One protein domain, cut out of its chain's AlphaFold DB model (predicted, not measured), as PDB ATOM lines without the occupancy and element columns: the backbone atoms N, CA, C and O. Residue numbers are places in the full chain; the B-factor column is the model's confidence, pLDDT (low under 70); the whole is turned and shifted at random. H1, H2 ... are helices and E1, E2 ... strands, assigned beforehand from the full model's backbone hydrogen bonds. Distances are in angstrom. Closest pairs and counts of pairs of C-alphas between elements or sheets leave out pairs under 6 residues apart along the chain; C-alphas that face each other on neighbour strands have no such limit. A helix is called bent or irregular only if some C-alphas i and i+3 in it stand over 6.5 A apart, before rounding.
ATOM      1  N   ASN A  14     108.980 156.867 133.450       72.94
ATOM      2  CA  ASN A  14     109.573 156.954 134.789       72.94
ATOM      3  C   ASN A  14     109.455 158.356 135.395       72.94
ATOM      4  O   ASN A  14     110.066 158.659 136.427       72.94
ATOM      5  N   TYR A  15     108.691 159.229 134.749       80.75
ATOM      6  CA  TYR A  15     108.575 160.604 135.168       80.75
ATOM      7  C   TYR A  15     107.781 160.732 136.465       80.75
ATOM      8  O   TYR A  15     106.684 160.203 136.637       80.75
ATOM      9  N   ASN A  16     108.340 161.507 137.387       85.12
ATOM     10  CA  ASN A  16     107.664 161.916 138.601       85.12
ATOM     11  C   ASN A  16     107.979 163.388 138.855       85.12
ATOM     12  O   ASN A  16     109.110 163.718 139.204       85.12
ATOM     13  N   LEU A  17     106.979 164.261 138.716       83.25
ATOM     14  CA  LEU A  17     107.146 165.714 138.820       83.25
ATOM     15  C   LEU A  17     107.890 166.148 140.095       83.25
ATOM     16  O   LEU A  17     108.767 167.006 140.029       83.25
ATOM     17  N   SER A  18     107.578 165.552 141.251       86.50
ATOM     18  CA  SER A  18     108.215 165.906 142.528       86.50
ATOM     19  C   SER A  18     109.707 165.555 142.533       86.50
ATOM     20  O   SER A  18     110.546 166.419 142.792       86.50
ATOM     21  N   LYS A  19     110.058 164.321 142.145       87.50
ATOM     22  CA  LYS A  19     111.464 163.893 142.029       87.50
ATOM     23  C   LYS A  19     112.217 164.720 140.991       87.50
ATOM     24  O   LYS A  19     113.331 165.165 141.258       87.50
ATOM     25  N   THR A  20     111.598 164.964 139.838       87.56
ATOM     26  CA  THR A  20     112.164 165.774 138.756       87.56
ATOM     27  C   THR A  20     112.479 167.188 139.242       87.56
ATOM     28  O   THR A  20     113.599 167.657 139.052       87.56
ATOM     29  N   LYS A  21     111.559 167.840 139.966       88.38
ATOM     30  CA  LYS A  21     111.803 169.150 140.593       88.38
ATOM     31  C   LYS A  21     112.983 169.131 141.559       88.38
ATOM     32  O   LYS A  21     113.807 170.041 141.516       88.38
ATOM     33  N   THR A  22     113.089 168.112 142.412       90.50
ATOM     34  CA  THR A  22     114.219 167.976 143.345       90.50
ATOM     35  C   THR A  22     115.547 167.853 142.604       90.50
ATOM     36  O   THR A  22     116.495 168.559 142.939       90.50
ATOM     37  N   ILE A  23     115.614 167.001 141.576       89.25
ATOM     38  CA  ILE A  23     116.824 166.816 140.764       89.25
ATOM     39  C   ILE A  23     117.210 168.139 140.093       89.25
ATOM     40  O   ILE A  23     118.343 168.592 140.235       89.25
ATOM     41  N   ILE A  24     116.263 168.788 139.415       89.06
ATOM     42  CA  ILE A  24     116.507 170.031 138.675       89.06
ATOM     43  C   ILE A  24     116.940 171.161 139.617       89.06
ATOM     44  O   ILE A  24     117.873 171.896 139.308       89.06
ATOM     45  N   LYS A  25     116.336 171.279 140.804       88.12
ATOM     46  CA  LYS A  25     116.764 172.264 141.805       88.12
ATOM     47  C   LYS A  25     118.204 172.020 142.276       88.12
ATOM     48  O   LYS A  25     118.944 172.976 142.491       88.12
ATOM     49  N   ASN A  26     118.608 170.758 142.417       89.06
ATOM     50  CA  ASN A  26     119.944 170.396 142.890       89.06
ATOM     51  C   ASN A  26     121.044 170.663 141.858       89.06
ATOM     52  O   ASN A  26     122.135 171.068 142.252       89.06
ATOM     53  N   ILE A  27     120.776 170.473 140.559       89.00
ATOM     54  CA  ILE A  27     121.789 170.745 139.523       89.00
ATOM     55  C   ILE A  27     122.009 172.244 139.278       89.00
ATOM     56  O   ILE A  27     122.982 172.586 138.610       89.00
ATOM     57  N   LYS A  28     121.113 173.111 139.786       86.50
ATOM     58  CA  LYS A  28     121.132 174.575 139.608       86.50
ATOM     59  C   LYS A  28     121.423 174.958 138.148       86.50
ATOM     60  O   LYS A  28     122.519 175.433 137.847       86.50
ATOM     61  N   ARG A  36     110.442 171.381 120.656       72.25
ATOM     62  CA  ARG A  36     109.346 170.585 120.086       72.25
ATOM     63  C   ARG A  36     109.904 169.566 119.097       72.25
ATOM     64  O   ARG A  36     110.539 169.962 118.125       72.25
ATOM     65  N   ILE A  37     109.602 168.286 119.295       72.50
ATOM     66  CA  ILE A  37     109.973 167.212 118.370       72.50
ATOM     67  C   ILE A  37     109.109 167.332 117.105       72.50
ATOM     68  O   ILE A  37     107.878 167.397 117.173       72.50
ATOM     69  N   ASN A  38     109.756 167.395 115.945       64.56
ATOM     70  CA  ASN A  38     109.135 167.549 114.636       64.56
ATOM     71  C   ASN A  38     108.160 166.396 114.352       64.56
ATOM     72  O   ASN A  38     108.390 165.247 114.731       64.56
ATOM     73  N   GLY A  39     107.026 166.718 113.729       63.62
ATOM     74  CA  GLY A  39     105.957 165.756 113.450       63.62
ATOM     75  C   GLY A  39     105.258 165.184 114.691       63.62
ATOM     76  O   GLY A  39     104.355 164.362 114.550       63.62
ATOM     77  N   LYS A  40     105.634 165.611 115.906       67.62
ATOM     78  CA  LYS A  40     105.056 165.140 117.166       67.62
ATOM     79  C   LYS A  40     104.482 166.308 117.976       67.62
ATOM     80  O   LYS A  40     104.877 167.470 117.866       67.62
ATOM     81  N   ILE A  41     103.512 165.990 118.828       65.50
ATOM     82  CA  ILE A  41     103.017 166.896 119.881       65.50
ATOM     83  C   ILE A  41     103.896 166.844 121.139       65.50
ATOM     84  O   ILE A  41     103.497 167.348 122.186       65.50
ATOM     85  N   PHE A  42     105.050 166.180 121.030       70.94
ATOM     86  CA  PHE A  42     105.989 165.976 122.112       70.94
ATOM     87  C   PHE A  42     107.090 167.026 122.088       70.94
ATOM     88  O   PHE A  42     107.577 167.412 121.029       70.94
ATOM     89  N   TYR A  43     107.487 167.463 123.270       73.81
ATOM     90  CA  TYR A  43     108.685 168.247 123.518       73.81
ATOM     91  C   TYR A  43     109.836 167.403 124.101       73.81
ATOM     92  O   TYR A  43     109.659 166.259 124.505       73.81
ATOM     93  N   LYS A  44     111.028 167.979 124.168       78.75
ATOM     94  CA  LYS A  44     112.193 167.473 124.887       78.75
ATOM     95  C   LYS A  44     112.778 168.636 125.664       78.75
ATOM     96  O   LYS A  44     113.100 169.665 125.072       78.75
ATOM     97  N   THR A  45     112.917 168.491 126.973       83.12
ATOM     98  CA  THR A  45     113.455 169.564 127.819       83.12
ATOM     99  C   THR A  45     114.802 169.157 128.374       83.12
ATOM    100  O   THR A  45     114.954 168.064 128.908       83.12
ATOM    101  N   MET A  46     115.776 170.047 128.277       87.06
ATOM    102  CA  MET A  46     117.136 169.851 128.753       87.06
ATOM    103  C   MET A  46     117.465 170.954 129.750       87.06
ATOM    104  O   MET A  46     117.366 172.132 129.420       87.06
ATOM    105  N   PHE A  47     117.854 170.571 130.957       88.38
ATOM    106  CA  PHE A  47     118.348 171.455 132.002       88.38
ATOM    107  C   PHE A  47     119.864 171.287 132.061       88.38
ATOM    108  O   PHE A  47     120.359 170.194 132.336       88.38
ATOM    109  N   HIS A  48     120.589 172.360 131.759       87.31
ATOM    110  CA  HIS A  48     122.045 172.362 131.665       87.31
ATOM    111  C   HIS A  48     122.625 172.838 132.990       87.31
ATOM    112  O   HIS A  48     122.509 174.017 133.330       87.31
ATOM    113  N   ILE A  60     106.900 166.190 130.496       57.66
ATOM    114  CA  ILE A  60     106.669 167.660 130.373       57.66
ATOM    115  C   ILE A  60     106.442 168.120 128.927       57.66
ATOM    116  O   ILE A  60     106.447 169.298 128.582       57.66
ATOM    117  N   SER A  61     106.266 167.143 128.065       54.25
ATOM    118  CA  SER A  61     106.239 167.208 126.634       54.25
ATOM    119  C   SER A  61     104.921 166.745 126.059       54.25
ATOM    120  O   SER A  61     104.725 166.944 124.875       54.25
ATOM    121  N   SER A  62     104.001 166.157 126.823       50.97
ATOM    122  CA  SER A  62     102.693 165.805 126.273       50.97
ATOM    123  C   SER A  62     101.806 167.059 126.185       50.97
ATOM    124  O   SER A  62     101.367 167.645 127.175       50.97
ATOM    125  N   GLY A  63     101.558 167.524 124.957       46.12
ATOM    126  CA  GLY A  63     100.678 168.665 124.677       46.12
ATOM    127  C   GLY A  63      99.176 168.386 124.856       46.12
ATOM    128  O   GLY A  63      98.365 169.276 124.607       46.12
ATOM    129  N   TYR A  64      98.770 167.181 125.272       42.91
ATOM    130  CA  TYR A  64      97.355 166.861 125.484       42.91
ATOM    131  C   TYR A  64      96.833 167.550 126.755       42.91
ATOM    132  O   TYR A  64      97.282 167.275 127.863       42.91
ATOM    133  N   GLY A  65      95.883 168.476 126.588       46.91
ATOM    134  CA  GLY A  65      95.188 169.138 127.701       46.91
ATOM    135  C   GLY A  65      95.996 170.200 128.463       46.91
ATOM    136  O   GLY A  65      95.575 170.608 129.538       46.91
ATOM    137  N   GLY A  66      97.145 170.646 127.939       56.62
ATOM    138  CA  GLY A  66      97.961 171.706 128.553       56.62
ATOM    139  C   GLY A  66      98.846 171.268 129.728       56.62
ATOM    140  O   GLY A  66      99.489 172.117 130.351       56.62
ATOM    141  N   GLN A  67      98.929 169.964 130.022       64.50
ATOM    142  CA  GLN A  67      99.736 169.440 131.131       64.50
ATOM    143  C   GLN A  67     101.237 169.669 130.933       64.50
ATOM    144  O   GLN A  67     101.873 170.186 131.845       64.50
ATOM    145  N   GLY A  68     101.792 169.384 129.748       70.38
ATOM    146  CA  GLY A  68     103.217 169.607 129.463       70.38
ATOM    147  C   GLY A  68     103.682 171.045 129.752       70.38
ATOM    148  O   GLY A  68     104.566 171.235 130.590       70.38
ATOM    149  N   PRO A  69     103.039 172.072 129.159       70.00
ATOM    150  CA  PRO A  69     103.323 173.470 129.475       70.00
ATOM    151  C   PRO A  69     103.146 173.802 130.962       70.00
ATOM    152  O   PRO A  69     104.026 174.412 131.556       70.00
ATOM    153  N   THR A  70     102.056 173.358 131.598       74.50
ATOM    154  CA  THR A  70     101.780 173.646 133.020       74.50
ATOM    155  C   THR A  70     102.829 173.038 133.956       74.50
ATOM    156  O   THR A  70     103.250 173.661 134.934       74.50
ATOM    157  N   GLU A  71     103.291 171.823 133.680       79.06
ATOM    158  CA  GLU A  71     104.330 171.184 134.480       79.06
ATOM    159  C   GLU A  71     105.700 171.813 134.247       79.06
ATOM    160  O   GLU A  71     106.425 172.050 135.216       79.06
ATOM    161  N   PHE A  72     106.025 172.156 132.995       79.50
ATOM    162  CA  PHE A  72     107.219 172.935 132.672       79.50
ATOM    163  C   PHE A  72     107.231 174.243 133.472       79.50
ATOM    164  O   PHE A  72     108.175 174.492 134.218       79.50
ATOM    165  N   MET A  73     106.128 174.995 133.451       78.25
ATOM    166  CA  MET A  73     105.925 176.193 134.270       78.25
ATOM    167  C   MET A  73     106.165 175.952 135.756       78.25
ATOM    168  O   MET A  73     106.841 176.725 136.436       78.25
ATOM    169  N   SER A  74     105.634 174.851 136.279       82.62
ATOM    170  CA  SER A  74     105.792 174.476 137.682       82.62
ATOM    171  C   SER A  74     107.252 174.184 138.056       82.62
ATOM    172  O   SER A  74     107.678 174.461 139.182       82.62
ATOM    173  N   ILE A  75     108.028 173.617 137.130       84.31
ATOM    174  CA  ILE A  75     109.466 173.392 137.302       84.31
ATOM    175  C   ILE A  75     110.221 174.723 137.258       84.31
ATOM    176  O   ILE A  75     111.028 174.974 138.147       84.31
ATOM    177  N   ILE A  76     109.924 175.597 136.294       80.69
ATOM    178  CA  ILE A  76     110.573 176.910 136.172       80.69
ATOM    179  C   ILE A  76     110.350 177.766 137.426       80.69
ATOM    180  O   ILE A  76     111.310 178.275 138.001       80.69
ATOM    181  N   LYS A  77     109.124 177.798 137.962       82.25
ATOM    182  CA  LYS A  77     108.822 178.452 139.249       82.25
ATOM    183  C   LYS A  77     109.628 177.878 140.421       82.25
ATOM    184  O   LYS A  77     109.973 178.601 141.348       82.25
ATOM    185  N   THR A  78     109.963 176.583 140.390       83.00
ATOM    186  CA  THR A  78     110.804 175.946 141.426       83.00
ATOM    187  C   THR A  78     112.249 176.466 141.395       83.00
ATOM    188  O   THR A  78     112.951 176.382 142.404       83.00
ATOM    189  N   LEU A  79     112.679 177.023 140.262       82.38
ATOM    190  CA  LEU A  79     113.984 177.659 140.082       82.38
ATOM    191  C   LEU A  79     113.981 179.152 140.445       82.38
ATOM    192  O   LEU A  79     115.016 179.793 140.327       82.38
ATOM    193  N   GLY A  80     112.852 179.694 140.915       82.62
ATOM    194  CA  GLY A  80     112.730 181.097 141.319       82.62
ATOM    195  C   GLY A  80     112.423 182.064 140.176       82.62
ATOM    196  O   GLY A  80     112.296 183.254 140.428       82.62
ATOM    197  N   ILE A  81     112.250 181.562 138.953       77.12
ATOM    198  CA  ILE A  81     111.919 182.373 137.778       77.12
ATOM    199  C   ILE A  81     110.404 182.549 137.735       77.12
ATOM    200  O   ILE A  81     109.655 181.563 137.708       77.12
ATOM    201  N   ASN A  82     109.948 183.797 137.763       72.06
ATOM    202  CA  ASN A  82     108.524 184.109 137.684       72.06
ATOM    203  C   ASN A  82     108.025 184.175 136.223       72.06
ATOM    204  O   ASN A  82     108.805 184.109 135.273       72.06
ATOM    205  N   GLU A  83     106.703 184.244 136.041       66.38
ATOM    206  CA  GLU A  83     106.070 184.247 134.711       66.38
ATOM    207  C   GLU A  83     106.500 185.442 133.848       66.38
ATOM    208  O   GLU A  83     106.875 185.250 132.692       66.38
ATOM    209  N   ASP A  84     106.541 186.638 134.434       67.81
ATOM    210  CA  ASP A  84     106.909 187.883 133.749       67.81
ATOM    211  C   ASP A  84     108.379 187.891 133.290       67.81
ATOM    212  O   ASP A  84     108.746 188.507 132.286       67.81
ATOM    213  N   GLU A  85     109.257 187.221 134.037       64.12
ATOM    214  CA  GLU A  85     110.664 187.040 133.688       64.12
ATOM    215  C   GLU A  85     110.840 186.036 132.561       64.12
ATOM    216  O   GLU A  85     111.628 186.267 131.647       64.12
ATOM    217  N   MET A  86     110.083 184.941 132.575       63.38
ATOM    218  CA  MET A  86     110.174 183.959 131.504       63.38
ATOM    219  C   MET A  86     109.808 184.527 130.137       63.38
ATOM    220  O   MET A  86     110.443 184.133 129.167       63.38
ATOM    221  N   GLU A  87     108.808 185.409 130.024       60.62
ATOM    222  CA  GLU A  87     108.451 186.009 128.727       60.62
ATOM    223  C   GLU A  87     109.664 186.680 128.065       60.62
ATOM    224  O   GLU A  87     109.802 186.654 126.843       60.62
ATOM    225  N   GLU A 100     114.836 167.067 112.942       49.97
ATOM    226  CA  GLU A 100     113.952 166.405 113.902       49.97
ATOM    227  C   GLU A 100     113.260 167.322 114.927       49.97
ATOM    228  O   GLU A 100     112.405 166.821 115.655       49.97
ATOM    229  N   CYS A 101     113.544 168.630 115.033       48.84
ATOM    230  CA  CYS A 101     112.916 169.504 116.049       48.84
ATOM    231  C   CYS A 101     112.490 170.878 115.489       48.84
ATOM    232  O   CYS A 101     113.293 171.595 114.908       48.84
ATOM    233  N   GLN A 102     111.225 171.285 115.682       51.59
ATOM    234  CA  GLN A 102     110.638 172.472 115.020       51.59
ATOM    235  C   GLN A 102     110.393 173.714 115.894       51.59
ATOM    236  O   GLN A 102     109.831 174.690 115.408       51.59
ATOM    237  N   MET A 103     110.833 173.758 117.151       51.31
ATOM    238  CA  MET A 103     110.780 174.998 117.942       51.31
ATOM    239  C   MET A 103     111.745 174.906 119.114       51.31
ATOM    240  O   MET A 103     111.734 173.900 119.818       51.31
ATOM    241  N   PHE A 104     112.560 175.941 119.308       53.78
ATOM    242  CA  PHE A 104     113.580 176.018 120.348       53.78
ATOM    243  C   PHE A 104     113.213 177.159 121.294       53.78
ATOM    244  O   PHE A 104     113.277 178.314 120.888       53.78
ATOM    245  N   THR A 105     112.850 176.847 122.536       57.41
ATOM    246  CA  THR A 105     112.774 177.842 123.611       57.41
ATOM    247  C   THR A 105     113.995 177.666 124.503       57.41
ATOM    248  O   THR A 105     114.192 176.598 125.087       57.41
TER     249      THR A 105
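This is residues 14 to 28, 36 to 48, 60 to 87 and 100 to 105 of the 113 residues of an uncharacterized protein of Staphylococcus sp. MB371 (UniProt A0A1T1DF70). The middle is made by the irregular helix H2 and the strand E1, which run side by side with a gap between them; H1 packs on the later part of H2 at one end of the whole, and E2 lies beyond E1 at the other. H3, a short helix after a turn beyond the end of H2, lies out to another side, and residues 36 to 37, before E1, pair with E2. The 62 printed residues come in four pieces, with three named helices and two named strands in the order H1, E1, H2, H3, E2, and the two strands pair with no named strand. The class is mixed, helices and strands. The whole is compact, with a radius of gyration of the C-alphas of 12.2 A, and rounded, with spans of 32 by 30 by 24 A.

The printed part begins at Asn 14. H1 follows as residues 17 to 27, 15.5 A from first to last C-alpha, with C-alpha 17 at (107.146, 165.714, 138.820). After the cut, E1 is residues 43 to 48, 16.2 A from first to last C-alpha. H2 is residues 64 to 78, the longest helix by residues, 22.7 A from first to last C-alpha, with C-alpha 64 at (97.355, 166.861, 125.484). H2 is irregular: the C-alphas of Gly 65 and Gly 68 are 8.2 A apart, and its line is a rough one. H3 is residues 83 to 87, 6.7 A from first to last C-alpha. E2 is residues 101 to 105, 11.3 A long by the same measure, and its C-alpha 105, the last printed, stands at (112.774, 177.842, 123.611).

H1 and H2 touch, with the C-alphas of Lys 21 and Ile 75 closest at 5.9 A. They run the same way at a steep tilt of 37 degrees, only just past shallow. The closest C-alphas of H1 and E1 are those of Ile 24 and Phe 47, 7.1 A apart. E1 and H2 are apart, but only just, with their closest C-alphas at 8.2 A. H2 and H3 are close but not clearly touching; their closest C-alphas are those of Lys 77 and Glu 83, at 7.9 A. E1 and E2 are near each other, with 8 pairs of C-alphas within 10 A and no pair within 8 A. Residues 36 to 37 pair antiparallel with residues 101 to 103 of E2. Among the elements that stay apart are H1 and H3, H1 and E2, and H2 and E2. In H1 and H3, each O i to N i+4 pair of the backbone is within hydrogen-bond range; in H2 it is 9 of 11.

The two C-alphas farthest apart are those of Asn 26 and Gly 39, at 32.9 A. Residues 29 to 35 are not printed, and C-alphas 28 and 36 across this cut are 23.2 A apart. Residues 49 to 59 are not printed, with 16.1 A between C-alphas 48 and 60. Residues 88 to 99 are not printed either, with 25.2 A between C-alphas 87 and 100. Of the links, that from H2 to H3 is printed whole, and it is tight, with 4 residues. The mean pLDDT of the printed part is 72.6. Under 70 are residues 38 to 41, residues 60 to 67, of which 64 to 67 belong to H2, residues 83 to 87, which are H3, and residues 100 to 105, of which 101 to 105 belong to E2. The mean pLDDT is 88 in H1 and 53 in E2.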